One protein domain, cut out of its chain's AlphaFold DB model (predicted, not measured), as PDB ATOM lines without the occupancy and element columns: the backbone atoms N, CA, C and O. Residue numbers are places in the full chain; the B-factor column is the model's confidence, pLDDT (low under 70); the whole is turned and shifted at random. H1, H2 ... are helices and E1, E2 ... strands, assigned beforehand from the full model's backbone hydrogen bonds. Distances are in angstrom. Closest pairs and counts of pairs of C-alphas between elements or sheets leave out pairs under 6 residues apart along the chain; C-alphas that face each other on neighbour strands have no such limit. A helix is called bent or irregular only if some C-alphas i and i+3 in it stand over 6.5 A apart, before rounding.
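What this domain is: This is residues 4 to 198 of the 735 residues of an uncharacterized protein of Domibacillus iocasae (UniProt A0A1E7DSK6). A strongly twisted wall of six parallel strands has helices H2 and H3 over one face and H1 over the other; H4 packs on H3 and covers one face of a small second sheet, E8, E7, E9. H5 lies off both sheets. The 195 printed residues hold five named helices and nine named strands, in the order E1 H1 E2 H2 E3 H3 E4 H4 E5 H5 E6 E7 E8 E9, class mixed. The large sheet has the order E2 E1 E3 E4 E5 E6, and the small one, E8 E7 E9, is mixed. The whole is compact, with a radius of gyration of the C-alphas of 15.9 A and spans of 45 by 39 by 32 A.

Where its parts are: In the large sheet, E2 is residues 31 to 37, 19.9 A long, E1 4 to 10, 19.5 A, E3 66 to 71, 16.9 A, E4 90 to 94, E5 130 to 133 and E6 155 to 157. C-alpha 4 is at (-18.298, 18.791, -45.767). H1 is residues 15 to 26, irregular, with C-alphas 21 and 24 7.3 A apart; H2 is 46 to 58, 18.1 A long; H3 is 74 to 84; H4 is 106 to 116. H5, residues 140 to 148, is only just irregular, with C-alphas 142 and 145 6.52 A apart. E7 is residues 174 to 178, E8 181 to 184 and E9 194 to 197, ending at (-12.688, 6.574, -16.598).

How they stand to each other: In the large sheet these backbone atoms of neighbour strands are within hydrogen-bond range: N 5 and O 31 for E1 and E2, 2.9 A, N 6 and O 68 for E1 and E3, 2.8 A, N 92 and O 69 for E3 and E4, 2.8 A, N 131 and O 91 for E4 and E5, 2.8 A, and N 156 and O 130 for E5 and E6, 2.9 A. E1, H1, E2 and E3, H3, E4 and E4, H4, E5 and E5, H5, E6 are strand-helix-strand units, parallel neighbour strands with a helix between, and E2, H2, E3 is a split one, with E1 between its strands; the crossovers are right-handed. The sheet makes three layers, with helices on both faces: H1, height 8.7 A, is on the opposite face from H2, 9.9 A, and H3, 9.0 A. H3 and H4 touch, about perpendicular at 81 degrees, closest at the C-alphas of Asn 75 and Ser 116, 5.0 A. H4 is on the small sheet, two layers with the helix on one face, at a height of 9.5 A. E7 and E8 form a hairpin, with N 176 and O 183 at 2.8 A; E7 and E9 are parallel, with N 175 and O 194 at 2.8 A. H5 is close to but not clearly touching H3, the C-alphas of Ser 74 and Met 142 being closest at 7.5 A. In H2, H3 and H4 every O i to N i+4 pair is within hydrogen-bond range; in H1 5 of 8 are, in H5 3 of 5.

The domain as a whole: The C-alphas farthest apart, of Glu 27 and Asn 180, are 47.0 A apart. The printed part has no cut. The long links are E4 to H4, H4 to E5 and E6 to E7. The mean pLDDT of the printed part is 85.2; residues 134 to 137 and 186 to 191 are under 70.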
ATOM      1  N   ILE A   4     -16.927  18.773 -46.275       95.06
ATOM      2  CA  ILE A   4     -18.298  18.791 -45.767       95.06
ATOM      3  C   ILE A   4     -18.388  19.729 -44.570       95.06
ATOM      4  O   ILE A   4     -17.574  19.658 -43.648       95.06
ATOM      5  N   LEU A   5     -19.386  20.607 -44.608       95.69
ATOM      6  CA  LEU A   5     -19.827  21.394 -43.468       95.69
ATOM      7  C   LEU A   5     -21.106  20.756 -42.932       95.69
ATOM      8  O   LEU A   5     -22.111  20.688 -43.637       95.69
ATOM      9  N   LEU A   6     -21.053  20.294 -41.689       95.69
ATOM     10  CA  LEU A   6     -22.171  19.708 -40.975       95.69
ATOM     11  C   LEU A   6     -22.701  20.714 -39.954       95.69
ATOM     12  O   LEU A   6     -22.122  20.902 -38.885       95.69
ATOM     13  N   ASN A   7     -23.812  21.355 -40.286       94.75
ATOM     14  CA  ASN A   7     -24.483  22.307 -39.416       94.75
ATOM     15  C   ASN A   7     -25.565  21.586 -38.615       94.75
ATOM     16  O   ASN A   7     -26.525  21.087 -39.194       94.75
ATOM     17  N   ILE A   8     -25.415  21.540 -37.293       94.56
ATOM     18  CA  ILE A   8     -26.331  20.856 -36.378       94.56
ATOM     19  C   ILE A   8     -26.844  21.866 -35.350       94.56
ATOM     20  O   ILE A   8     -26.146  22.193 -34.387       94.56
ATOM     21  N   PHE A   9     -28.065  22.364 -35.536       93.12
ATOM     22  CA  PHE A   9     -28.600  23.465 -34.733       93.12
ATOM     23  C   PHE A   9     -29.982  23.186 -34.144       93.12
ATOM     24  O   PHE A   9     -30.784  22.418 -34.680       93.12
ATOM     25  N   THR A  10     -30.302  23.849 -33.033       91.75
ATOM     26  CA  THR A  10     -31.662  23.783 -32.482       91.75
ATOM     27  C   THR A  10     -32.696  24.391 -33.428       91.75
ATOM     28  O   THR A  10     -32.385  25.188 -34.317       91.75
ATOM     29  N   SER A  11     -33.968  24.074 -33.188       87.44
ATOM     30  CA  SER A  11     -35.108  24.666 -33.890       87.44
ATOM     31  C   SER A  11     -35.186  26.202 -33.800       87.44
ATOM     32  O   SER A  11     -35.950  26.810 -34.550       87.44
ATOM     33  N   ASP A  12     -34.386  26.824 -32.932       85.06
ATOM     34  CA  ASP A  12     -34.390  28.264 -32.661       85.06
ATOM     35  C   ASP A  12     -33.541  29.086 -33.651       85.06
ATOM     36  O   ASP A  12     -33.765  30.287 -33.794       85.06
ATOM     37  N   ILE A  13     -32.600  28.452 -34.364       87.19
ATOM     38  CA  ILE A  13     -31.776  29.085 -35.414       87.19
ATOM     39  C   ILE A  13     -32.639  29.415 -36.645       87.19
ATOM     40  O   ILE A  13     -33.448  28.589 -37.080       87.19
ATOM     41  N   GLN A  14     -32.483  30.603 -37.230       88.00
ATOM     42  CA  GLN A  14     -33.228  31.027 -38.421       88.00
ATOM     43  C   GLN A  14     -32.570  30.509 -39.710       88.00
ATOM     44  O   GLN A  14     -31.379  30.218 -39.735       88.00
ATOM     45  N   GLU A  15     -33.328  30.398 -40.807       84.75
ATOM     46  CA  GLU A  15     -32.763  29.954 -42.097       84.75
ATOM     47  C   GLU A  15     -31.660  30.889 -42.610       84.75
ATOM     48  O   GLU A  15     -30.649  30.424 -43.127       84.75
ATOM     49  N   GLU A  16     -31.814  32.199 -42.408       86.31
ATOM     50  CA  GLU A  16     -30.816  33.213 -42.772       86.31
ATOM     51  C   GLU A  16     -29.469  32.986 -42.062       86.31
ATOM     52  O   GLU A  16     -28.412  33.180 -42.664       86.31
ATOM     53  N   ASP A  17     -29.493  32.484 -40.819       86.38
ATOM     54  CA  ASP A  17     -28.277  32.179 -40.061       86.38
ATOM     55  C   ASP A  17     -27.445  31.092 -40.746       86.38
ATOM     56  O   ASP A  17     -26.216  31.167 -40.748       86.38
ATOM     57  N   PHE A  18     -28.087  30.092 -41.356       88.31
ATOM     58  CA  PHE A  18     -27.370  29.024 -42.051       88.31
ATOM     59  C   PHE A  18     -26.565  29.557 -43.236       88.31
ATOM     60  O   PHE A  18     -25.416  29.151 -43.405       88.31
ATOM     61  N   TYR A  19     -27.123  30.486 -44.019       87.62
ATOM     62  CA  TYR A  19     -26.412  31.102 -45.144       87.62
ATOM     63  C   TYR A  19     -25.202  31.916 -44.664       87.62
ATOM     64  O   TYR A  19     -24.093  31.748 -45.174       87.62
ATOM     65  N   ASP A  20     -25.384  32.751 -43.638       87.62
ATOM     66  CA  ASP A  20     -24.308  33.552 -43.040       87.62
ATOM     67  C   ASP A  20     -23.162  32.692 -42.479       87.62
ATOM     68  O   ASP A  20     -21.972  33.032 -42.581       87.62
ATOM     69  N   LEU A  21     -23.523  31.590 -41.818       88.62
ATOM     70  CA  LEU A  21     -22.570  30.702 -41.163       88.62
ATOM     71  C   LEU A  21     -21.810  29.846 -42.177       88.62
ATOM     72  O   LEU A  21     -20.603  29.660 -41.998       88.62
ATOM     73  N   ALA A  22     -22.481  29.422 -43.251       91.94
ATOM     74  CA  ALA A  22     -21.927  28.614 -44.331       91.94
ATOM     75  C   ALA A  22     -21.035  29.394 -45.305       91.94
ATOM     76  O   ALA A  22     -20.100  28.815 -45.854       91.94
ATOM     77  N   LYS A  23     -21.254  30.704 -45.475       90.62
ATOM     78  CA  LYS A  23     -20.563  31.526 -46.482       90.62
ATOM     79  C   LYS A  23     -19.034  31.320 -46.574       90.62
ATOM     80  O   LYS A  23     -18.554  31.106 -47.684       90.62
ATOM     81  N   PRO A  24     -18.253  31.321 -45.471       90.44
ATOM     82  CA  PRO A  24     -16.801  31.108 -45.556       90.44
ATOM     83  C   PRO A  24     -16.413  29.722 -46.095       90.44
ATOM     84  O   PRO A  24     -15.334  29.538 -46.645       90.44
ATOM     85  N   TYR A  25     -17.286  28.733 -45.913       93.62
ATOM     86  CA  TYR A  25     -17.076  27.359 -46.349       93.62
ATOM     87  C   TYR A  25     -17.490  27.165 -47.808       93.62
ATOM     88  O   TYR A  25     -16.787  26.469 -48.542       93.62
ATOM     89  N   ASP A  26     -18.575  27.811 -48.244       90.62
ATOM     90  CA  ASP A  26     -18.987  27.835 -49.653       90.62
ATOM     91  C   ASP A  26     -17.873  28.419 -50.536       90.62
ATOM     92  O   ASP A  26     -17.519  27.840 -51.565       90.62
ATOM     93  N   GLU A  27     -17.254  29.518 -50.088       90.12
ATOM     94  CA  GLU A  27     -16.107  30.156 -50.754       90.12
ATOM     95  C   GLU A  27     -14.888  29.213 -50.864       90.12
ATOM     96  O   GLU A  27     -14.117  29.295 -51.820       90.12
ATOM     97  N   GLU A  28     -14.756  28.260 -49.937       92.81
ATOM     98  CA  GLU A  28     -13.692  27.247 -49.881       92.81
ATOM     99  C   GLU A  28     -14.086  25.885 -50.495       92.81
ATOM    100  O   GLU A  28     -13.319  24.908 -50.417       92.81
ATOM    101  N   GLY A  29     -15.267  25.814 -51.120       93.31
ATOM    102  CA  GLY A  29     -15.767  24.651 -51.857       93.31
ATOM    103  C   GLY A  29     -16.295  23.508 -50.986       93.31
ATOM    104  O   GLY A  29     -16.179  22.344 -51.375       93.31
ATOM    105  N   TYR A  30     -16.824  23.805 -49.799       95.38
ATOM    106  CA  TYR A  30     -17.496  22.815 -48.957       95.38
ATOM    107  C   TYR A  30     -18.904  22.493 -49.472       95.38
ATOM    108  O   TYR A  30     -19.627  23.365 -49.938       95.38
ATOM    109  N   SER A  31     -19.323  21.235 -49.332       94.38
ATOM    110  CA  SER A  31     -20.734  20.851 -49.413       94.38
ATOM    111  C   SER A  31     -21.390  21.049 -48.049       94.38
ATOM    112  O   SER A  31     -20.925  20.499 -47.048       94.38
ATOM    113  N   VAL A  32     -22.449  21.854 -48.006       94.62
ATOM    114  CA  VAL A  32     -23.097  22.282 -46.763       94.62
ATOM    115  C   VAL A  32     -24.356  21.468 -46.505       94.62
ATOM    116  O   VAL A  32     -25.250  21.412 -47.346       94.62
ATOM    117  N   TYR A  33     -24.435  20.873 -45.315       94.12
ATOM    118  CA  TYR A  33     -25.578  20.089 -44.864       94.12
ATOM    119  C   TYR A  33     -26.139  20.675 -43.577       94.12
ATOM    120  O   TYR A  33     -25.457  20.734 -42.552       94.12
ATOM    121  N   ASN A  34     -27.396  21.102 -43.649       93.81
ATOM    122  CA  ASN A  34     -28.079  21.830 -42.591       93.81
ATOM    123  C   ASN A  34     -29.101  20.928 -41.905       93.81
ATOM    124  O   ASN A  34     -30.093  20.527 -42.510       93.81
ATOM    125  N   PHE A  35     -28.863  20.649 -40.630       93.31
ATOM    126  CA  PHE A  35     -29.734  19.861 -39.778       93.31
ATOM    127  C   PHE A  35     -30.266  20.727 -38.643       93.31
ATOM    128  O   PHE A  35     -29.516  21.388 -37.919       93.31
ATOM    129  N   LYS A  36     -31.591  20.726 -38.507       92.31
ATOM    130  CA  LYS A  36     -32.318  21.546 -37.546       92.31
ATOM    131  C   LYS A  36     -33.329  20.677 -36.810       92.31
ATOM    132  O   LYS A  36     -34.285  20.210 -37.421       92.31
ATOM    133  N   PHE A  37     -33.133  20.501 -35.505       91.56
ATOM    134  CA  PHE A  37     -33.989  19.657 -34.666       91.56
ATOM    135  C   PHE A  37     -34.410  20.377 -33.375       91.56
ATOM    136  O   PHE A  37     -33.670  21.234 -32.881       91.56
ATOM    137  N   PRO A  38     -35.575  20.055 -32.790       89.06
ATOM    138  CA  PRO A  38     -35.906  20.450 -31.423       89.06
ATOM    139  C   PRO A  38     -34.863  19.942 -30.423       89.06
ATOM    140  O   PRO A  38     -34.332  18.844 -30.580       89.06
ATOM    141  N   ILE A  39     -34.601  20.702 -29.349       87.06
ATOM    142  CA  ILE A  39     -33.573  20.332 -28.358       87.06
ATOM    143  C   ILE A  39     -33.806  18.934 -27.756       87.06
ATOM    144  O   ILE A  39     -32.849  18.252 -27.423       87.06
ATOM    145  N   SER A  40     -35.062  18.487 -27.659       86.00
ATOM    146  CA  SER A  40     -35.461  17.179 -27.123       86.00
ATOM    147  C   SER A  40     -35.148  15.985 -28.027       86.00
ATOM    148  O   SER A  40     -35.275  14.852 -27.578       86.00
ATOM    149  N   GLU A  41     -34.803  16.219 -29.293       88.56
ATOM    150  CA  GLU A  41     -34.505  15.164 -30.274       88.56
ATOM    151  C   GLU A  41     -33.002  14.910 -30.423       88.56
ATOM    152  O   GLU A  41     -32.588  14.068 -31.216       88.56
ATOM    153  N   TYR A  42     -32.180  15.630 -29.661       89.88
ATOM    154  CA  TYR A  42     -30.743  15.424 -29.627       89.88
ATOM    155  C   TYR A  42     -30.348  14.274 -28.713       89.88
ATOM    156  O   TYR A  42     -30.933  14.074 -27.653       89.88
ATOM    157  N   TYR A  43     -29.312  13.558 -29.133       88.06
ATOM    158  CA  TYR A  43     -28.721  12.438 -28.418       88.06
ATOM    159  C   TYR A  43     -27.224  12.360 -28.726       88.06
ATOM    160  O   TYR A  43     -26.728  12.940 -29.704       88.06
ATOM    161  N   LEU A  44     -26.480  11.667 -27.869       87.69
ATOM    162  CA  LEU A  44     -25.016  11.644 -27.928       87.69
ATOM    163  C   LEU A  44     -24.456  11.006 -29.223       87.69
ATOM    164  O   LEU A  44     -23.434  11.464 -29.741       87.69
ATOM    165  N   ASP A  45     -25.143  10.009 -29.785       87.62
ATOM    166  CA  ASP A  45     -24.789   9.282 -31.017       87.62
ATOM    167  C   ASP A  45     -25.310   9.914 -32.325       87.62
ATOM    168  O   ASP A  45     -25.102   9.369 -33.407       87.62
ATOM    169  N   MET A  46     -25.929  11.100 -32.279       90.62
ATOM    170  CA  MET A  46     -26.535  11.729 -33.468       90.62
ATOM    171  C   MET A  46     -25.551  11.946 -34.620       90.62
ATOM    172  O   MET A  46     -25.911  11.792 -35.787       90.62
ATOM    173  N   VAL A  47     -24.302  12.281 -34.307       91.56
ATOM    174  CA  VAL A  47     -23.266  12.492 -35.322       91.56
ATOM    175  C   VAL A  47     -23.028  11.219 -36.140       91.56
ATOM    176  O   VAL A  47     -22.887  11.317 -37.356       91.56
ATOM    177  N   ASP A  48     -23.062  10.028 -35.534       89.00
ATOM    178  CA  ASP A  48     -22.929   8.768 -36.275       89.00
ATOM    179  C   ASP A  48     -24.092   8.545 -37.240       89.00
ATOM    180  O   ASP A  48     -23.870   8.196 -38.401       89.00
ATOM    181  N   THR A  49     -25.324   8.795 -36.793       90.31
ATOM    182  CA  THR A  49     -26.515   8.702 -37.649       90.31
ATOM    183  C   THR A  49     -26.375   9.595 -38.883       90.31
ATOM    184  O   THR A  49     -26.614   9.144 -40.006       90.31
ATOM    185  N   LEU A  50     -25.930  10.841 -38.693       93.00
ATOM    186  CA  LEU A  50     -25.751  11.803 -39.781       93.00
ATOM    187  C   LEU A  50     -24.592  11.424 -40.711       93.00
ATOM    188  O   LEU A  50     -24.731  11.510 -41.930       93.00
ATOM    189  N   LEU A  51     -23.464  10.959 -40.173       91.31
ATOM    190  CA  LEU A  51     -22.332  10.511 -40.988       91.31
ATOM    191  C   LEU A  51     -22.680   9.269 -41.822       91.31
ATOM    192  O   LEU A  51     -22.294   9.192 -42.990       91.31
ATOM    193  N   ASN A  52     -23.433   8.321 -41.258       90.44
ATOM    194  CA  ASN A  52     -23.914   7.139 -41.977       90.44
ATOM    195  C   ASN A  52     -24.881   7.522 -43.102       90.44
ATOM    196  O   ASN A  52     -24.759   7.013 -44.216       90.44
ATOM    197  N   TYR A  53     -25.792   8.458 -42.827       91.12
ATOM    198  CA  TYR A  53     -26.694   9.026 -43.826       91.12
ATOM    199  C   TYR A  53     -25.922   9.662 -44.994       91.12
ATOM    200  O   TYR A  53     -26.135   9.286 -46.146       91.12
ATOM    201  N   LEU A  54     -24.953  10.540 -44.705       89.69
ATOM    202  CA  LEU A  54     -24.137  11.191 -45.736       89.69
ATOM    203  C   LEU A  54     -23.309  10.186 -46.547       89.69
ATOM    204  O   LEU A  54     -23.196  10.317 -47.766       89.69
ATOM    205  N   SER A  55     -22.758   9.167 -45.883       90.12
ATOM    206  CA  SER A  55     -21.982   8.112 -46.544       90.12
ATOM    207  C   SER A  55     -22.843   7.315 -47.524       90.12
ATOM    208  O   SER A  55     -22.405   7.037 -48.641       90.12
ATOM    209  N   ALA A  56     -24.077   6.981 -47.129       90.25
ATOM    210  CA  ALA A  56     -25.018   6.232 -47.956       90.25
ATOM    211  C   ALA A  56     -25.566   7.061 -49.129       90.25
ATOM    212  O   ALA A  56     -25.664   6.547 -50.242       90.25
ATOM    213  N   GLU A  57     -25.911   8.330 -48.898       88.19
ATOM    214  CA  GLU A  57     -26.558   9.164 -49.915       88.19
ATOM    215  C   GLU A  57     -25.569   9.766 -50.922       88.19
ATOM    216  O   GLU A  57     -25.880   9.883 -52.109       88.19
ATOM    217  N   HIS A  58     -24.359  10.118 -50.480       85.00
ATOM    218  CA  HIS A  58     -23.394  10.856 -51.302       85.00
ATOM    219  C   HIS A  58     -22.127  10.067 -51.643       85.00
ATOM    220  O   HIS A  58     -21.237  10.605 -52.302       85.00
ATOM    221  N   ASN A  59     -22.048   8.790 -51.244       86.31
ATOM    222  CA  ASN A  59     -20.915   7.896 -51.504       86.31
ATOM    223  C   ASN A  59     -19.567   8.497 -51.051       86.31
ATOM    224  O   ASN A  59     -18.562   8.449 -51.765       86.31
ATOM    225  N   VAL A  60     -19.569   9.103 -49.862       88.25
ATOM    226  CA  VAL A  60     -18.396   9.715 -49.227       88.25
ATOM    227  C   VAL A  60     -17.916   8.856 -48.062       88.25
ATOM    228  O   VAL A  60     -18.716   8.318 -47.305       88.25
ATOM    229  N   SER A  61     -16.599   8.741 -47.892       90.00
ATOM    230  CA  SER A  61     -16.004   8.117 -46.705       90.00
ATOM    231  C   SER A  61     -15.658   9.203 -45.679       90.00
ATOM    232  O   SER A  61     -14.854  10.085 -46.005       90.00
ATOM    233  N   PRO A  62     -16.189   9.166 -44.438       88.75
ATOM    234  CA  PRO A  62     -15.881  10.172 -43.416       88.75
ATOM    235  C   PRO A  62     -14.383  10.283 -43.088       88.75
ATOM    236  O   PRO A  62     -13.889  11.363 -42.769       88.75
ATOM    237  N   TYR A  63     -13.638   9.183 -43.230       88.56
ATOM    238  CA  TYR A  63     -12.192   9.128 -42.989       88.56
ATOM    239  C   TYR A  63     -11.348   9.694 -44.146       88.56
ATOM    240  O   TYR A  63     -10.169   9.976 -43.953       88.56
ATOM    241  N   GLU A  64     -11.936   9.892 -45.329       89.31
ATOM    242  CA  GLU A  64     -11.277  10.480 -46.512       89.31
ATOM    243  C   GLU A  64     -11.824  11.876 -46.868       89.31
ATOM    244  O   GLU A  64     -11.394  12.509 -47.838       89.31
ATOM    245  N   THR A  65     -12.784  12.361 -46.082       91.06
ATOM    246  CA  THR A  65     -13.491  13.632 -46.268       91.06
ATOM    247  C   THR A  65     -13.050  14.606 -45.194       91.06
ATOM    248  O   THR A  65     -12.991  14.210 -44.038       91.06
ATOM    249  N   LYS A  66     -12.787  15.874 -45.523       92.25
ATOM    250  CA  LYS A  66     -12.624  16.912 -44.497       92.25
ATOM    251  C   LYS A  66     -13.998  17.304 -43.959       92.25
ATOM    252  O   LYS A  66     -14.850  17.704 -44.748       92.25
ATOM    253  N   ILE A  67     -14.214  17.216 -42.651       93.25
ATOM    254  CA  ILE A  67     -15.509  17.480 -42.017       93.25
ATOM    255  C   ILE A  67     -15.343  18.573 -40.965       93.25
ATOM    256  O   ILE A  67     -14.598  18.400 -40.001       93.25
ATOM    257  N   ALA A  68     -16.074  19.670 -41.141       94.62
ATOM    258  CA  ALA A  68     -16.276  20.690 -40.122       94.62
ATOM    259  C   ALA A  68     -17.688  20.542 -39.545       94.62
ATOM    260  O   ALA A  68     -18.647  20.451 -40.308       94.62
ATOM    261  N   LEU A  69     -17.827  20.520 -38.222       95.38
ATOM    262  CA  LEU A  69     -19.111  20.447 -37.529       95.38
ATOM    263  C   LEU A  69     -19.363  21.755 -36.782       95.38
ATOM    264  O   LEU A  69     -18.561  22.155 -35.936       95.38
ATOM    265  N   GLN A  70     -20.496  22.399 -37.065       94.62
ATOM    266  CA  GLN A  70     -20.949  23.594 -36.354       94.62
ATOM    267  C   GLN A  70     -22.207  23.308 -35.546       94.62
ATOM    268  O   GLN A  70     -23.113  22.626 -36.020       94.62
ATOM    269  N   SER A  71     -22.278  23.852 -34.332       93.56
ATOM    270  CA  SER A  71     -23.481  23.757 -33.505       93.56
ATOM    271  C   SER A  71     -23.613  24.929 -32.542       93.56
ATOM    272  O   SER A  71     -22.617  25.550 -32.177       93.56
ATOM    273  N   ASN A  72     -24.845  25.214 -32.111       90.94
ATOM    274  CA  ASN A  72     -25.171  26.133 -31.017       90.94
ATOM    275  C   ASN A  72     -25.430  25.397 -29.686       90.94
ATOM    276  O   ASN A  72     -25.772  26.031 -28.687       90.94
ATOM    277  N   ILE A  73     -25.277  24.067 -29.654       91.75
ATOM    278  CA  ILE A  73     -25.558  23.236 -28.479       91.75
ATOM    279  C   ILE A  73     -24.257  22.932 -27.746       91.75
ATOM    280  O   ILE A  73     -23.512  22.003 -28.058       91.75
ATOM    281  N   SER A  74     -23.984  23.751 -26.746       88.00
ATOM    282  CA  SER A  74     -22.672  23.872 -26.122       88.00
ATOM    283  C   SER A  74     -22.067  22.579 -25.543       88.00
ATOM    284  O   SER A  74     -20.967  22.183 -25.926       88.00
ATOM    285  N   ASN A  75     -22.757  21.913 -24.616       89.88
ATOM    286  CA  ASN A  75     -22.266  20.699 -23.954       89.88
ATOM    287  C   ASN A  75     -22.220  19.483 -24.879       89.88
ATOM    288  O   ASN A  75     -21.287  18.683 -24.779       89.88
ATOM    289  N   LEU A  76     -23.189  19.349 -25.790       92.12
ATOM    290  CA  LEU A  76     -23.156  18.281 -26.787       92.12
ATOM    291  C   LEU A  76     -21.992  18.460 -27.748       92.12
ATOM    292  O   LEU A  76     -21.279  17.497 -27.985       92.12
ATOM    293  N   LEU A  77     -21.718  19.679 -28.212       92.31
ATOM    294  CA  LEU A  77     -20.593  19.923 -29.107       92.31
ATOM    295  C   LEU A  77     -19.243  19.565 -28.466       92.31
ATOM    296  O   LEU A  77     -18.414  18.930 -29.114       92.31
ATOM    297  N   VAL A  78     -19.025  19.915 -27.191       90.44
ATOM    298  CA  VAL A  78     -17.807  19.505 -26.460       90.44
ATOM    299  C   VAL A  78     -17.766  17.984 -26.263       90.44
ATOM    300  O   VAL A  78     -16.707  17.370 -26.371       90.44
ATOM    301  N   SER A  79     -18.914  17.347 -26.025       91.69
ATOM    302  CA  SER A  79     -18.993  15.886 -25.903       91.69
ATOM    303  C   SER A  79     -18.697  15.184 -27.235       91.69
ATOM    304  O   SER A  79     -17.909  14.241 -27.277       91.69
ATOM    305  N   TRP A  80     -19.246  15.687 -28.340       92.12
ATOM    306  CA  TRP A  80     -18.974  15.222 -29.698       92.12
ATOM    307  C   TRP A  80     -17.524  15.448 -30.100       92.12
ATOM    308  O   TRP A  80     -16.929  14.571 -30.715       92.12
ATOM    309  N   TYR A  81     -16.924  16.566 -29.694       91.38
ATOM    310  CA  TYR A  81     -15.498  16.809 -29.884       91.38
ATOM    311  C   TYR A  81     -14.641  15.681 -29.303       91.38
ATOM    312  O   TYR A  81     -13.684  15.253 -29.942       91.38
ATOM    313  N   ARG A  82     -15.002  15.148 -28.129       89.62
ATOM    314  CA  ARG A  82     -14.283  14.021 -27.516       89.62
ATOM    315  C   ARG A  82     -14.535  12.699 -28.237       89.62
ATOM    316  O   ARG A  82     -13.608  11.907 -28.448       89.62
ATOM    317  N   LEU A  83     -15.790  12.464 -28.612       88.62
ATOM    318  CA  LEU A  83     -16.245  11.219 -29.233       88.62
ATOM    319  C   LEU A  83     -15.785  11.046 -30.678       88.62
ATOM    320  O   LEU A  83     -15.445   9.932 -31.059       88.62
ATOM    321  N   TYR A  84     -15.761  12.132 -31.446       89.31
ATOM    322  CA  TYR A  84     -15.623  12.105 -32.902       89.31
ATOM    323  C   TYR A  84     -14.371  12.835 -33.407       89.31
ATOM    324  O   TYR A  84     -14.281  13.128 -34.597       89.31
ATOM    325  N   ASN A  85     -13.394  13.142 -32.541       88.62
ATOM    326  CA  ASN A  85     -12.125  13.792 -32.931       88.62
ATOM    327  C   ASN A  85     -11.311  12.987 -33.962       88.62
ATOM    328  O   ASN A  85     -10.445  13.524 -34.641       88.62
ATOM    329  N   ASP A  86     -11.556  11.682 -34.041       85.88
ATOM    330  CA  ASP A  86     -10.930  10.753 -34.981       85.88
ATOM    331  C   ASP A  86     -11.475  10.890 -36.412       85.88
ATOM    332  O   ASP A  86     -10.778  10.557 -37.376       85.88
ATOM    333  N   VAL A  87     -12.709  11.392 -36.551       88.50
ATOM    334  CA  VAL A  87     -13.431  11.516 -37.827       88.50
ATOM    335  C   VAL A  87     -13.724  12.960 -38.215       88.50
ATOM    336  O   VAL A  87     -13.796  13.249 -39.404       88.50
ATOM    337  N   ILE A  88     -13.899  13.880 -37.273       91.19
ATOM    338  CA  ILE A  88     -14.210  15.287 -37.549       91.19
ATOM    339  C   ILE A  88     -12.949  16.130 -37.364       91.19
ATOM    340  O   ILE A  88     -12.243  16.010 -36.360       91.19
ATOM    341  N   ASP A  89     -12.670  16.985 -38.346       90.94
ATOM    342  CA  ASP A  89     -11.474  17.825 -38.371       90.94
ATOM    343  C   ASP A  89     -11.657  19.070 -37.502       90.94
ATOM    344  O   ASP A  89     -10.811  19.370 -36.662       90.94
ATOM    345  N   ASP A  90     -12.785  19.763 -37.678       92.56
ATOM    346  CA  ASP A  90     -13.031  21.066 -37.066       92.56
ATOM    347  C   ASP A  90     -14.358  21.055 -36.297       92.56
ATOM    348  O   ASP A  90     -15.406  20.744 -36.858       92.56
ATOM    349  N   PHE A  91     -14.332  21.428 -35.015       93.62
ATOM    350  CA  PHE A  91     -15.534  21.622 -34.197       93.62
ATOM    351  C   PHE A  91     -15.696  23.108 -33.906       93.62
ATOM    352  O   PHE A  91     -14.784  23.719 -33.349       93.62
ATOM    353  N   ILE A  92     -16.834  23.690 -34.286       92.69
ATOM    354  CA  ILE A  92     -17.072  25.128 -34.182       92.69
ATOM    355  C   ILE A  92     -18.340  25.401 -33.378       92.69
ATOM    356  O   ILE A  92     -19.450  25.073 -33.802       92.69
ATOM    357  N   LEU A  93     -18.181  26.056 -32.230       90.12
ATOM    358  CA  LEU A  93     -19.311  26.552 -31.454       90.12
ATOM    359  C   LEU A  93     -19.770  27.901 -32.002       90.12
ATOM    360  O   LEU A  93     -18.961  28.815 -32.186       90.12
ATOM    361  N   ILE A  94     -21.074  28.002 -32.234       88.56
ATOM    362  CA  ILE A  94     -21.767  29.225 -32.623       88.56
ATOM    363  C   ILE A  94     -22.584  29.721 -31.432       88.56
ATOM    364  O   ILE A  94     -23.282  28.951 -30.774       88.56
ATOM    365  N   ASP A  95     -22.523  31.016 -31.155       81.69
ATOM    366  CA  ASP A  95     -23.232  31.633 -30.033       81.69
ATOM    367  C   ASP A  95     -24.674  32.075 -30.350       81.69
ATOM    368  O   ASP A  95     -25.452  32.325 -29.423       81.69
ATOM    369  N   ARG A  96     -25.058  32.174 -31.634       81.19
ATOM    370  CA  ARG A  96     -26.437  32.493 -32.051       81.19
ATOM    371  C   ARG A  96     -27.408  31.470 -31.448       81.19
ATOM    372  O   ARG A  96     -27.321  30.277 -31.728       81.19
ATOM    373  N   HIS A  97     -28.323  31.944 -30.598       81.75
ATOM    374  CA  HIS A  97     -29.270  31.107 -29.849       81.75
ATOM    375  C   HIS A  97     -28.595  29.948 -29.098       81.75
ATOM    376  O   HIS A  97     -29.102  28.830 -29.114       81.75
ATOM    377  N   MET A  98     -27.431  30.181 -28.483       84.50
ATOM    378  CA  MET A  98     -26.707  29.115 -27.791       84.50
ATOM    379  C   MET A  98     -27.574  28.458 -26.710       84.50
ATOM    380  O   MET A  98     -28.148  29.133 -25.852       84.50
ATOM    381  N   THR A  99     -27.628  27.131 -26.732       84.00
ATOM    382  CA  THR A  99     -28.405  26.321 -25.791       84.00
ATOM    383  C   THR A  99     -27.510  25.337 -25.047       84.00
ATOM    384  O   THR A  99     -26.399  24.988 -25.464       84.00
ATOM    385  N   HIS A 100     -27.996  24.909 -23.889       82.06
ATOM    386  CA  HIS A 100     -27.411  23.819 -23.129       82.06
ATOM    387  C   HIS A 100     -28.399  22.658 -23.154       82.06
ATOM    388  O   HIS A 100     -29.567  22.825 -22.797       82.06
ATOM    389  N   PHE A 101     -27.952  21.507 -23.640       83.56
ATOM    390  CA  PHE A 101     -28.800  20.333 -23.766       83.56
ATOM    391  C   PHE A 101     -29.022  19.673 -22.406       83.56
ATOM    392  O   PHE A 101     -28.102  19.564 -21.594       83.56
ATOM    393  N   HIS A 102     -30.240  19.185 -22.187       80.12
ATOM    394  CA  HIS A 102     -30.606  18.406 -21.013       80.12
ATOM    395  C   HIS A 102     -31.421  17.188 -21.447       80.12
ATOM    396  O   HIS A 102     -32.567  17.337 -21.867       80.12
ATOM    397  N   SER A 103     -30.847  15.991 -21.305       80.06
ATOM    398  CA  SER A 103     -31.596  14.746 -21.498       80.06
ATOM    399  C   SER A 103     -32.521  14.480 -20.307       80.06
ATOM    400  O   SER A 103     -32.186  14.780 -19.152       80.06
ATOM    401  N   THR A 104     -33.699  13.920 -20.589       79.69
ATOM    402  CA  THR A 104     -34.600  13.364 -19.569       79.69
ATOM    403  C   THR A 104     -34.099  12.015 -19.051       79.69
ATOM    404  O   THR A 104     -34.464  11.624 -17.940       79.69
ATOM    405  N   ASP A 105     -33.226  11.341 -19.805       84.25
ATOM    406  CA  ASP A 105     -32.491  10.169 -19.352       84.25
ATOM    407  C   ASP A 105     -31.336  10.604 -18.433       84.25
ATOM    408  O   ASP A 105     -30.422  11.340 -18.816       84.25
ATOM    409  N   LEU A 106     -31.386  10.147 -17.180       81.00
ATOM    410  CA  LEU A 106     -30.395  10.482 -16.157       81.00
ATOM    411  C   LEU A 106     -28.990   9.963 -16.490       81.00
ATOM    412  O   LEU A 106     -28.008  10.606 -16.107       81.00
ATOM    413  N   VAL A 107     -28.881   8.813 -17.157       82.75
ATOM    414  CA  VAL A 107     -27.600   8.195 -17.521       82.75
ATOM    415  C   VAL A 107     -26.956   8.994 -18.642       82.75
ATOM    416  O   VAL A 107     -25.805   9.416 -18.507       82.75
ATOM    417  N   GLU A 108     -27.715   9.264 -19.704       83.94
ATOM    418  CA  GLU A 108     -27.234  10.052 -20.838       83.94
ATOM    419  C   GLU A 108     -26.825  11.461 -20.393       83.94
ATOM    420  O   GLU A 108     -25.710  11.910 -20.675       83.94
ATOM    421  N   ARG A 109     -27.677  12.123 -19.599       85.69
ATOM    422  CA  ARG A 109     -27.372  13.433 -19.016       85.69
ATOM    423  C   ARG A 109     -26.074  13.410 -18.209       85.69
ATOM    424  O   ARG A 109     -25.226  14.275 -18.399       85.69
ATOM    425  N   SER A 110     -25.903  12.419 -17.332       85.31
ATOM    426  CA  SER A 110     -24.704  12.316 -16.491       85.31
ATOM    427  C   SER A 110     -23.435  12.161 -17.328       85.31
ATOM    428  O   SER A 110     -22.419  12.779 -17.018       85.31
ATOM    429  N   ILE A 111     -23.485  11.359 -18.393       88.12
ATOM    430  CA  ILE A 111     -22.339  11.137 -19.283       88.12
ATOM    431  C   ILE A 111     -22.001  12.413 -20.063       88.12
ATOM    432  O   ILE A 111     -20.832  12.796 -20.097       88.12
ATOM    433  N   ILE A 112     -22.996  13.107 -20.621       89.19
ATOM    434  CA  ILE A 112     -22.800  14.382 -21.336       89.19
ATOM    435  C   ILE A 112     -22.203  15.448 -20.413       89.19
ATOM    436  O   ILE A 112     -21.251  16.137 -20.789       89.19
ATOM    437  N   ASP A 113     -22.714  15.570 -19.187       88.12
ATOM    438  CA  ASP A 113     -22.206  16.534 -18.208       88.12
ATOM    439  C   ASP A 113     -20.724  16.254 -17.877       88.12
ATOM    440  O   ASP A 113     -19.903  17.172 -17.846       88.12
ATOM    441  N   GLN A 114     -20.334  14.983 -17.710       88.69
ATOM    442  CA  GLN A 114     -18.929  14.625 -17.474       88.69
ATOM    443  C   GLN A 114     -18.041  14.856 -18.705       88.69
ATOM    444  O   GLN A 114     -16.946  15.413 -18.572       88.69
ATOM    445  N   LEU A 115     -18.500  14.471 -19.898       89.81
ATOM    446  CA  LEU A 115     -17.754  14.664 -21.142       89.81
ATOM    447  C   LEU A 115     -17.494  16.148 -21.410       89.81
ATOM    448  O   LEU A 115     -16.342  16.530 -21.626       89.81
ATOM    449  N   SER A 116     -18.541  16.970 -21.321       89.50
ATOM    450  CA  SER A 116     -18.478  18.419 -21.533       89.50
ATOM    451  C   SER A 116     -17.683  19.169 -20.460       89.50
ATOM    452  O   SER A 116     -17.127  20.228 -20.742       89.50
ATOM    453  N   SER A 117     -17.545  18.600 -19.258       87.19
ATOM    454  CA  SER A 117     -16.664  19.130 -18.208       87.19
ATOM    455  C   SER A 117     -15.170  18.845 -18.425       87.19
ATOM    456  O   SER A 117     -14.350  19.275 -17.614       87.19
ATOM    457  N   LEU A 118     -14.807  18.122 -19.495       87.25
ATOM    458  CA  LEU A 118     -13.441  17.655 -19.771       87.25
ATOM    459  C   LEU A 118     -12.864  16.787 -18.633       87.25
ATOM    460  O   LEU A 118     -11.664  16.799 -18.358       87.25
ATOM    461  N   ALA A 119     -13.716  15.995 -17.971       87.31
ATOM    462  CA  ALA A 119     -13.270  15.028 -16.973       87.31
ATOM    463  C   ALA A 119     -12.344  13.973 -17.605       87.31
ATOM    464  O   ALA A 119     -12.633  13.461 -18.696       87.31
ATOM    465  N   ALA A 120     -11.251  13.650 -16.906       86.62
ATOM    466  CA  ALA A 120     -10.226  12.703 -17.344       86.62
ATOM    467  C   ALA A 120      -9.646  12.998 -18.745       86.62
ATOM    468  O   ALA A 120      -9.267  12.077 -19.471       86.62
ATOM    469  N   PHE A 121      -9.623  14.267 -19.172       86.62
ATOM    470  CA  PHE A 121      -9.207  14.635 -20.529       86.62
ATOM    471  C   PHE A 121      -7.738  14.298 -20.823       86.62
ATOM    472  O   PHE A 121      -7.379  14.043 -21.965       86.62
ATOM    473  N   GLU A 122      -6.883  14.210 -19.806       83.75
ATOM    474  CA  GLU A 122      -5.490  13.776 -19.957       83.75
ATOM    475  C   GLU A 122      -5.334  12.329 -20.459       83.75
ATOM    476  O   GLU A 122      -4.264  11.955 -20.936       83.75
ATOM    477  N   GLN A 123      -6.388  11.516 -20.343       84.81
ATOM    478  CA  GLN A 123      -6.455  10.151 -20.874       84.81
ATOM    479  C   GLN A 123      -7.006  10.119 -22.312       84.81
ATOM    480  O   GLN A 123      -7.074   9.053 -22.924       84.81
ATOM    481  N   ASP A 124      -7.422  11.270 -22.844       83.56
ATOM    482  CA  ASP A 124      -8.071  11.411 -24.139       83.56
ATOM    483  C   ASP A 124      -7.044  11.692 -25.251       83.56
ATOM    484  O   ASP A 124      -6.148  12.520 -25.109       83.56
ATOM    485  N   SER A 125      -7.181  11.019 -26.394       77.19
ATOM    486  CA  SER A 125      -6.317  11.187 -27.575       77.19
ATOM    487  C   SER A 125      -6.819  12.275 -28.536       77.19
ATOM    488  O   SER A 125      -6.665  12.169 -29.752       77.19
ATOM    489  N   CYS A 126      -7.480  13.311 -28.018       78.19
ATOM    490  CA  CYS A 126      -7.946  14.432 -28.833       78.19
ATOM    491  C   CYS A 126      -6.770  15.339 -29.216       78.19
ATOM    492  O   CYS A 126      -6.048  15.833 -28.350       78.19
ATOM    493  N   HIS A 127      -6.578  15.567 -30.518       71.44
ATOM    494  CA  HIS A 127      -5.449  16.350 -31.038       71.44
ATOM    495  C   HIS A 127      -5.886  17.575 -31.849       71.44
ATOM    496  O   HIS A 127      -5.123  18.539 -31.958       71.44
ATOM    497  N   ASN A 128      -7.109  17.567 -32.387       78.94
ATOM    498  CA  ASN A 128      -7.648  18.688 -33.155       78.94
ATOM    499  C   ASN A 128      -8.114  19.819 -32.231       78.94
ATOM    500  O   ASN A 128      -8.430  19.599 -31.060       78.94
ATOM    501  N   ARG A 129      -8.155  21.045 -32.755       82.56
ATOM    502  CA  ARG A 129      -8.571  22.232 -31.994       82.56
ATOM    503  C   ARG A 129     -10.088  22.406 -32.030       82.56
ATOM    504  O   ARG A 129     -10.764  21.947 -32.945       82.56
ATOM    505  N   PHE A 130     -10.598  23.090 -31.019       86.56
ATOM    506  CA  PHE A 130     -11.981  23.508 -30.877       86.56
ATOM    507  C   PHE A 130     -12.062  25.008 -31.164       86.56
ATOM    508  O   PHE A 130     -11.355  25.807 -30.548       86.56
ATOM    509  N   TYR A 131     -12.921  25.408 -32.094       88.06
ATOM    510  CA  TYR A 131     -13.042  26.797 -32.513       88.06
ATOM    511  C   TYR A 131     -14.331  27.418 -32.001       88.06
ATOM    512  O   TYR A 131     -15.353  26.752 -31.827       88.06
ATOM    513  N   TYR A 132     -14.289  28.723 -31.778       85.56
ATOM    514  CA  TYR A 132     -15.450  29.480 -31.346       85.56
ATOM    515  C   TYR A 132     -15.656  30.682 -32.265       85.56
ATOM    516  O   TYR A 132     -14.775  31.533 -32.394       85.56
ATOM    517  N   ARG A 133     -16.845  30.770 -32.869       84.62
ATOM    518  CA  ARG A 133     -17.304  31.942 -33.621       84.62
ATOM    519  C   ARG A 133     -18.334  32.686 -32.772       84.62
ATOM    520  O   ARG A 133     -19.452  32.207 -32.613       84.62
ATOM    521  N   VAL A 134     -17.927  33.808 -32.175       68.88
ATOM    522  CA  VAL A 134     -18.764  34.583 -31.243       68.88
ATOM    523  C   VAL A 134     -19.227  35.900 -31.863       68.88
ATOM    524  O   VAL A 134     -18.411  36.696 -32.319       68.88
ATOM    525  N   SER A 135     -20.527  36.166 -31.776       66.19
ATOM    526  CA  SER A 135     -21.132  37.505 -31.799       66.19
ATOM    527  C   SER A 135     -21.373  38.096 -30.394       66.19
ATOM    528  O   SER A 135     -21.681  39.275 -30.267       66.19
ATOM    529  N   LYS A 136     -21.231  37.302 -29.326       66.44
ATOM    530  CA  LYS A 136     -21.540  37.630 -27.924       66.44
ATOM    531  C   LYS A 136     -20.390  37.270 -26.969       66.44
ATOM    532  O   LYS A 136     -19.332  36.832 -27.395       66.44
ATOM    533  N   PRO A 137     -20.514  37.491 -25.654       66.06
ATOM    534  CA  PRO A 137     -19.569  36.956 -24.671       66.06
ATOM    535  C   PRO A 137     -19.665  35.442 -24.552       66.06
ATOM    536  O   PRO A 137     -20.750  34.926 -24.299       66.06
ATOM    537  N   ILE A 138     -18.528  34.739 -24.630       74.25
ATOM    538  CA  ILE A 138     -18.486  33.327 -24.222       74.25
ATOM    539  C   ILE A 138     -18.862  33.232 -22.736       74.25
ATOM    540  O   ILE A 138     -18.195  33.855 -21.899       74.25
ATOM    541  N   PRO A 139     -19.906  32.469 -22.376       74.88
ATOM    542  CA  PRO A 139     -20.313  32.355 -20.983       74.88
ATOM    543  C   PRO A 139     -19.236  31.720 -20.100       74.88
ATOM    544  O   PRO A 139     -18.510  30.820 -20.519       74.88
ATOM    545  N   HIS A 140     -19.146  32.159 -18.843       77.56
ATOM    546  CA  HIS A 140     -18.136  31.658 -17.906       77.56
ATOM    547  C   HIS A 140     -18.196  30.132 -17.739       77.56
ATOM    548  O   HIS A 140     -17.158  29.479 -17.735       77.56
ATOM    549  N   ASN A 141     -19.397  29.550 -17.654       77.12
ATOM    550  CA  ASN A 141     -19.599  28.099 -17.556       77.12
ATOM    551  C   ASN A 141     -19.069  27.328 -18.778       77.12
ATOM    552  O   ASN A 141     -18.806  26.139 -18.659       77.12
ATOM    553  N   MET A 142     -18.891  27.990 -19.924       78.81
ATOM    554  CA  MET A 142     -18.281  27.397 -21.115       78.81
ATOM    555  C   MET A 142     -16.762  27.442 -21.086       78.81
ATOM    556  O   MET A 142     -16.115  26.490 -21.506       78.81
ATOM    557  N   LEU A 143     -16.186  28.531 -20.580       80.75
ATOM    558  CA  LEU A 143     -14.735  28.644 -20.419       80.75
ATOM    559  C   LEU A 143     -14.230  27.778 -19.263       80.75
ATOM    560  O   LEU A 143     -13.140  27.218 -19.337       80.75
ATOM    561  N   GLN A 144     -15.037  27.642 -18.210       80.88
ATOM    562  CA  GLN A 144     -14.666  26.979 -16.968       80.88
ATOM    563  C   GLN A 144     -14.095  25.562 -17.171       80.88
ATOM    564  O   GLN A 144     -12.991  25.344 -16.682       80.88
ATOM    565  N   PRO A 145     -14.710  24.631 -17.929       82.06
ATOM    566  CA  PRO A 145     -14.130  23.308 -18.179       82.06
ATOM    567  C   PRO A 145     -12.711  23.337 -18.760       82.06
ATOM    568  O   PRO A 145     -11.833  22.610 -18.295       82.06
ATOM    569  N   PHE A 146     -12.450  24.203 -19.746       82.50
ATOM    570  CA  PHE A 146     -11.127  24.342 -20.367       82.50
ATOM    571  C   PHE A 146     -10.103  24.925 -19.392       82.50
ATOM    572  O   PHE A 146      -8.942  24.517 -19.384       82.50
ATOM    573  N   MET A 147     -10.541  25.857 -18.545       79.12
ATOM    574  CA  MET A 147      -9.685  26.479 -17.538       79.12
ATOM    575  C   MET A 147      -9.372  25.517 -16.385       79.12
ATOM    576  O   MET A 147      -8.228  25.461 -15.943       79.12
ATOM    577  N   GLU A 148     -10.348  24.724 -15.932       77.69
ATOM    578  CA  GLU A 148     -10.181  23.757 -14.839       77.69
ATOM    579  C   GLU A 148      -9.362  22.522 -15.238       77.69
ATOM    580  O   GLU A 148      -8.636  21.965 -14.414       77.69
ATOM    581  N   SER A 149      -9.466  22.102 -16.500       77.31
ATOM    582  CA  SER A 149      -8.681  20.996 -17.071       77.31
ATOM    583  C   SER A 149      -7.320  21.435 -17.623       77.31
ATOM    584  O   SER A 149      -6.532  20.589 -18.055       77.31
ATOM    585  N   TYR A 150      -7.036  22.742 -17.596       76.88
ATOM    586  CA  TYR A 150      -5.830  23.360 -18.147       76.88
ATOM    587  C   TYR A 150      -5.623  23.089 -19.647       76.88
ATOM    588  O   TYR A 150      -4.500  23.015 -20.139       76.88
ATOM    589  N   GLN A 151      -6.731  22.971 -20.379       79.81
ATOM    590  CA  GLN A 151      -6.787  22.726 -21.821       79.81
ATOM    591  C   GLN A 151      -7.094  24.005 -22.615       79.81
ATOM    592  O   GLN A 151      -7.809  23.993 -23.617       79.81
ATOM    593  N   TYR A 152      -6.554  25.139 -22.171       77.94
ATOM    594  CA  TYR A 152      -6.763  26.457 -22.788       77.94
ATOM    595  C   TYR A 152      -6.288  26.533 -24.249       77.94
ATOM    596  O   TYR A 152      -6.803  27.345 -25.012       77.94
ATOM    597  N   ASP A 153      -5.340  25.687 -24.659       76.31
ATOM    598  CA  ASP A 153      -4.803  25.668 -26.027       76.31
ATOM    599  C   ASP A 153      -5.738  25.016 -27.045       76.31
ATOM    600  O   ASP A 153      -5.585  25.246 -28.250       76.31
ATOM    601  N   LEU A 154      -6.705  24.226 -26.572       80.75
ATOM    602  CA  LEU A 154      -7.697  23.606 -27.441       80.75
ATOM    603  C   LEU A 154      -8.659  24.640 -28.009       80.75
ATOM    604  O   LEU A 154      -9.098  24.472 -29.139       80.75
ATOM    605  N   LEU A 155      -8.968  25.692 -27.250       83.31
ATOM    606  CA  LEU A 155      -9.949  26.698 -27.630       83.31
ATOM    607  C   LEU A 155      -9.284  27.815 -28.443       83.31
ATOM    608  O   LEU A 155      -8.420  28.537 -27.934       83.31
ATOM    609  N   LYS A 156      -9.710  27.992 -29.697       83.81
ATOM    610  CA  LYS A 156      -9.232  29.054 -30.593       83.81
ATOM    611  C   LYS A 156     -10.381  29.902 -31.149       83.81
ATOM    612  O   LYS A 156     -11.487  29.397 -31.331       83.81
ATOM    613  N   PRO A 157     -10.149  31.199 -31.408       82.19
ATOM    614  CA  PRO A 157     -11.111  32.009 -32.145       82.19
ATOM    615  C   PRO A 157     -11.260  31.470 -33.578       82.19
ATOM    616  O   PRO A 157     -10.313  30.908 -34.136       82.19
ATOM    617  N   PHE A 158     -12.452  31.601 -34.161       86.38
ATOM    618  CA  PHE A 158     -12.757  31.115 -35.514       86.38
ATOM    619  C   PHE A 158     -11.812  31.691 -36.576       86.38
ATOM    620  O   PHE A 158     -11.498  31.024 -37.551       86.38
ATOM    621  N   GLU A 159     -11.299  32.896 -36.363       82.19
ATOM    622  CA  GLU A 159     -10.367  33.584 -37.255       82.19
ATOM    623  C   GLU A 159      -9.008  32.865 -37.377       82.19
ATOM    624  O   GLU A 159      -8.279  33.081 -38.343       82.19
ATOM    625  N   GLU A 160      -8.659  31.987 -36.426       83.00
ATOM    626  CA  GLU A 160      -7.468  31.130 -36.508       83.00
ATOM    627  C   GLU A 160      -7.729  29.787 -37.214       83.00
ATOM    628  O   GLU A 160      -6.793  29.001 -37.405       83.00
ATOM    629  N   LEU A 161      -8.979  29.496 -37.596       89.00
ATOM    630  CA  LEU A 161      -9.330  28.271 -38.307       89.00
ATOM    631  C   LEU A 161      -8.755  28.291 -39.726       89.00
ATOM    632  O   LEU A 161      -9.071  29.156 -40.540       89.00
ATOM    633  N   ASN A 162      -7.965  27.271 -40.058       89.50
ATOM    634  CA  ASN A 162      -7.537  27.032 -41.430       89.50
ATOM    635  C   ASN A 162      -8.499  26.053 -42.116       89.50
ATOM    636  O   ASN A 162      -8.356  24.832 -42.008       89.50
ATOM    637  N   LEU A 163      -9.440  26.598 -42.891       89.88
ATOM    638  CA  LEU A 163     -10.422  25.823 -43.657       89.88
ATOM    639  C   LEU A 163      -9.786  24.858 -44.673       89.88
ATOM    640  O   LEU A 163     -10.416  23.882 -45.072       89.88
ATOM    641  N   GLN A 164      -8.514  25.021 -45.033       86.75
ATOM    642  CA  GLN A 164      -7.815  24.111 -45.945       86.75
ATOM    643  C   GLN A 164      -6.956  23.050 -45.249       86.75
ATOM    644  O   GLN A 164      -6.585  22.068 -45.892       86.75
ATOM    645  N   ALA A 165      -6.640  23.205 -43.959       85.81
ATOM    646  CA  ALA A 165      -5.821  22.236 -43.231       85.81
ATOM    647  C   ALA A 165      -6.532  20.878 -43.135       85.81
ATOM    648  O   ALA A 165      -7.726  20.829 -42.865       85.81
ATOM    649  N   VAL A 166      -5.809  19.781 -43.346       76.62
ATOM    650  CA  VAL A 166      -6.352  18.422 -43.232       76.62
ATOM    651  C   VAL A 166      -5.561  17.673 -42.176       76.62
ATOM    652  O   VAL A 166      -4.327  17.653 -42.227       76.62
ATOM    653  N   HIS A 167      -6.265  17.042 -41.240       78.69
ATOM    654  CA  HIS A 167      -5.647  16.240 -40.197       78.69
ATOM    655  C   HIS A 167      -5.624  14.762 -40.615       78.69
ATOM    656  O   HIS A 167      -6.626  14.250 -41.114       78.69
ATOM    657  N   PRO A 168      -4.493  14.046 -40.458       77.25
ATOM    658  CA  PRO A 168      -4.458  12.611 -40.713       77.25
ATOM    659  C   PRO A 168      -5.439  11.890 -39.785       77.25
ATOM    660  O   PRO A 168      -5.276  11.921 -38.565       77.25
ATOM    661  N   LYS A 169      -6.441  11.224 -40.360       85.75
ATOM    662  CA  LYS A 169      -7.439  10.472 -39.596       85.75
ATOM    663  C   LYS A 169      -6.955   9.054 -39.365       85.75
ATOM    664  O   LYS A 169      -6.511   8.372 -40.290       85.75
ATOM    665  N   LYS A 170      -7.053   8.599 -38.121       77.12
ATOM    666  CA  LYS A 170      -6.800   7.209 -37.749       77.12
ATOM    667  C   LYS A 170      -8.065   6.673 -37.110       77.12
ATOM    668  O   LYS A 170      -8.513   7.219 -36.113       77.12
ATOM    669  N   LYS A 171      -8.610   5.600 -37.675       79.19
ATOM    670  CA  LYS A 171      -9.749   4.896 -37.091       79.19
ATOM    671  C   LYS A 171      -9.324   4.248 -35.772       79.19
ATOM    672  O   LYS A 171      -8.354   3.488 -35.762       79.19
ATOM    673  N   PHE A 172     -10.020   4.584 -34.694       77.44
ATOM    674  CA  PHE A 172      -9.913   3.936 -33.390       77.44
ATOM    675  C   PHE A 172     -11.221   4.138 -32.615       77.44
ATOM    676  O   PHE A 172     -11.937   5.109 -32.851       77.44
ATOM    677  N   GLU A 173     -11.528   3.254 -31.670       76.44
ATOM    678  CA  GLU A 173     -12.745   3.343 -30.858       76.44
ATOM    679  C   GLU A 173     -12.456   3.770 -29.415       76.44
ATOM    680  O   GLU A 173     -11.557   3.257 -28.745       76.44
ATOM    681  N   LYS A 174     -13.254   4.720 -28.913       82.75
ATOM    682  CA  LYS A 174     -13.199   5.204 -27.528       82.75
ATOM    683  C   LYS A 174     -14.404   4.705 -26.735       82.75
ATOM    684  O   LYS A 174     -15.546   4.796 -27.187       82.75
ATOM    685  N   GLY A 175     -14.142   4.233 -25.522       86.94
ATOM    686  CA  GLY A 175     -15.143   3.930 -24.508       86.94
ATOM    687  C   GLY A 175     -15.003   4.857 -23.305       86.94
ATOM    688  O   GLY A 175     -13.894   5.180 -22.889       86.94
ATOM    689  N   TYR A 176     -16.123   5.249 -22.713       89.00
ATOM    690  CA  TYR A 176     -16.173   6.114 -21.535       89.00
ATOM    691  C   TYR A 176     -16.938   5.419 -20.426       89.00
ATOM    692  O   TYR A 176     -17.986   4.833 -20.686       89.00
ATOM    693  N   VAL A 177     -16.434   5.482 -19.196       87.88
ATOM    694  CA  VAL A 177     -17.065   4.835 -18.042       87.88
ATOM    695  C   VAL A 177     -17.314   5.851 -16.933       87.88
ATOM    696  O   VAL A 177     -16.423   6.623 -16.580       87.88
ATOM    697  N   PHE A 178     -18.523   5.840 -16.372       86.69
ATOM    698  CA  PHE A 178     -18.911   6.657 -15.223       86.69
ATOM    699  C   PHE A 178     -19.969   5.932 -14.382       86.69
ATOM    700  O   PHE A 178     -20.991   5.512 -14.912       86.69
ATOM    701  N   ASN A 179     -19.757   5.788 -13.068       82.19
ATOM    702  CA  ASN A 179     -20.717   5.154 -12.144       82.19
ATOM    703  C   ASN A 179     -21.278   3.797 -12.636       82.19
ATOM    704  O   ASN A 179     -22.486   3.578 -12.604       82.19
ATOM    705  N   ASN A 180     -20.407   2.885 -13.087       80.88
ATOM    706  CA  ASN A 180     -20.741   1.574 -13.680       80.88
ATOM    707  C   ASN A 180     -21.481   1.612 -15.032       80.88
ATOM    708  O   ASN A 180     -21.785   0.553 -15.577       80.88
ATOM    709  N   TRP A 181     -21.727   2.791 -15.600       81.69
ATOM    710  CA  TRP A 181     -22.237   2.947 -16.960       81.69
ATOM    711  C   TRP A 181     -21.076   3.064 -17.934       81.69
ATOM    712  O   TRP A 181     -20.121   3.789 -17.661       81.69
ATOM    713  N   SER A 182     -21.162   2.374 -19.069       80.06
ATOM    714  CA  SER A 182     -20.206   2.513 -20.165       80.06
ATOM    715  C   SER A 182     -20.897   3.053 -21.407       80.06
ATOM    716  O   SER A 182     -21.887   2.471 -21.847       80.06
ATOM    717  N   TYR A 183     -20.338   4.099 -22.000       84.56
ATOM    718  CA  TYR A 183     -20.695   4.563 -23.333       84.56
ATOM    719  C   TYR A 183     -19.616   4.154 -24.331       84.56
ATOM    720  O   TYR A 183     -18.423   4.282 -24.046       84.56
ATOM    721  N   LYS A 184     -20.033   3.660 -25.494       79.31
ATOM    722  CA  LYS A 184     -19.163   3.289 -26.614       79.31
ATOM    723  C   LYS A 184     -19.841   3.721 -27.908       79.31
ATOM    724  O   LYS A 184     -21.064   3.667 -28.001       79.31
ATOM    725  N   ARG A 185     -19.042   4.131 -28.891       73.94
ATOM    726  CA  ARG A 185     -19.519   4.442 -30.242       73.94
ATOM    727  C   ARG A 185     -20.026   3.150 -30.907       73.94
ATOM    728  O   ARG A 185     -19.350   2.132 -30.830       73.94
ATOM    729  N   VAL A 186     -21.209   3.169 -31.523       59.75
ATOM    730  CA  VAL A 186     -21.998   1.969 -31.916       59.75
ATOM    731  C   VAL A 186     -21.450   1.253 -33.173       59.75
ATOM    732  O   VAL A 186     -22.080   0.366 -33.736       59.75
ATOM    733  N   THR A 187     -20.259   1.613 -33.654       55.25
ATOM    734  CA  THR A 187     -19.771   1.197 -34.977       55.25
ATOM    735  C   THR A 187     -19.093  -0.175 -35.038       55.25
ATOM    736  O   THR A 187     -18.840  -0.651 -36.149       55.25
ATOM    737  N   SER A 188     -18.825  -0.836 -33.909       54.22
ATOM    738  CA  SER A 188     -18.306  -2.207 -33.894       54.22
ATOM    739  C   SER A 188     -18.754  -2.982 -32.647       54.22
ATOM    740  O   SER A 188     -18.911  -2.416 -31.568       54.22
ATOM    741  N   ASP A 189     -18.943  -4.298 -32.785       57.12
ATOM    742  CA  ASP A 189     -19.095  -5.218 -31.644       57.12
ATOM    743  C   ASP A 189     -17.751  -5.465 -30.916       57.12
ATOM    744  O   ASP A 189     -17.674  -6.267 -29.978       57.12
ATOM    745  N   GLU A 190     -16.666  -4.814 -31.352       62.56
ATOM    746  CA  GLU A 190     -15.330  -4.984 -30.792       62.56
ATOM    747  C   GLU A 190     -15.152  -4.150 -29.509       62.56
ATOM    748  O   GLU A 190     -15.899  -3.223 -29.182       62.56
ATOM    749  N   ALA A 191     -14.182  -4.544 -28.684       64.56
ATOM    750  CA  ALA A 191     -13.852  -3.769 -27.496       64.56
ATOM    751  C   ALA A 191     -13.159  -2.461 -27.917       64.56
ATOM    752  O   ALA A 191     -12.297  -2.508 -28.792       64.56
ATOM    753  N   PRO A 192     -13.470  -1.316 -27.277       72.44
ATOM    754  CA  PRO A 192     -12.852  -0.047 -27.634       72.44
ATOM    755  C   PRO A 192     -11.339  -0.107 -27.418       72.44
ATOM    756  O   PRO A 192     -10.873  -0.649 -26.410       72.44
ATOM    757  N   ASP A 193     -10.591   0.513 -28.328       73.81
ATOM    758  CA  ASP A 193      -9.131   0.613 -28.262       73.81
ATOM    759  C   ASP A 193      -8.661   1.335 -26.988       73.81
ATOM    760  O   ASP A 193      -7.600   1.029 -26.442       73.81
ATOM    761  N   VAL A 194      -9.453   2.301 -26.506       81.44
ATOM    762  CA  VAL A 194      -9.158   3.097 -25.305       81.44
ATOM    763  C   VAL A 194     -10.402   3.213 -24.424       81.44
ATOM    764  O   VAL A 194     -11.473   3.586 -24.902       81.44
ATOM    765  N   ILE A 195     -10.260   2.943 -23.122       85.94
ATOM    766  CA  ILE A 195     -11.313   3.144 -22.112       85.94
ATOM    767  C   ILE A 195     -10.902   4.278 -21.169       85.94
ATOM    768  O   ILE A 195      -9.863   4.191 -20.515       85.94
ATOM    769  N   ILE A 196     -11.740   5.310 -21.072       87.38
ATOM    770  CA  ILE A 196     -11.523   6.503 -20.249       87.38
ATOM    771  C   ILE A 196     -12.483   6.482 -19.055       87.38
ATOM    772  O   ILE A 196     -13.704   6.430 -19.212       87.38
ATOM    773  N   ASP A 197     -11.926   6.539 -17.848       87.88
ATOM    774  CA  ASP A 197     -12.688   6.574 -16.598       87.88
ATOM    775  C   ASP A 197     -12.967   8.023 -16.180       87.88
ATOM    776  O   ASP A 197     -12.091   8.716 -15.655       87.88
ATOM    777  N   LEU A 198     -14.207   8.471 -16.394       86.75
ATOM    778  CA  LEU A 198     -14.648   9.841 -16.123       86.75
ATOM    779  C   LEU A 198     -14.773  10.147 -14.622       86.75
ATOM    780  O   LEU A 198     -14.907  11.311 -14.252       86.75
TER     781      LEU A 198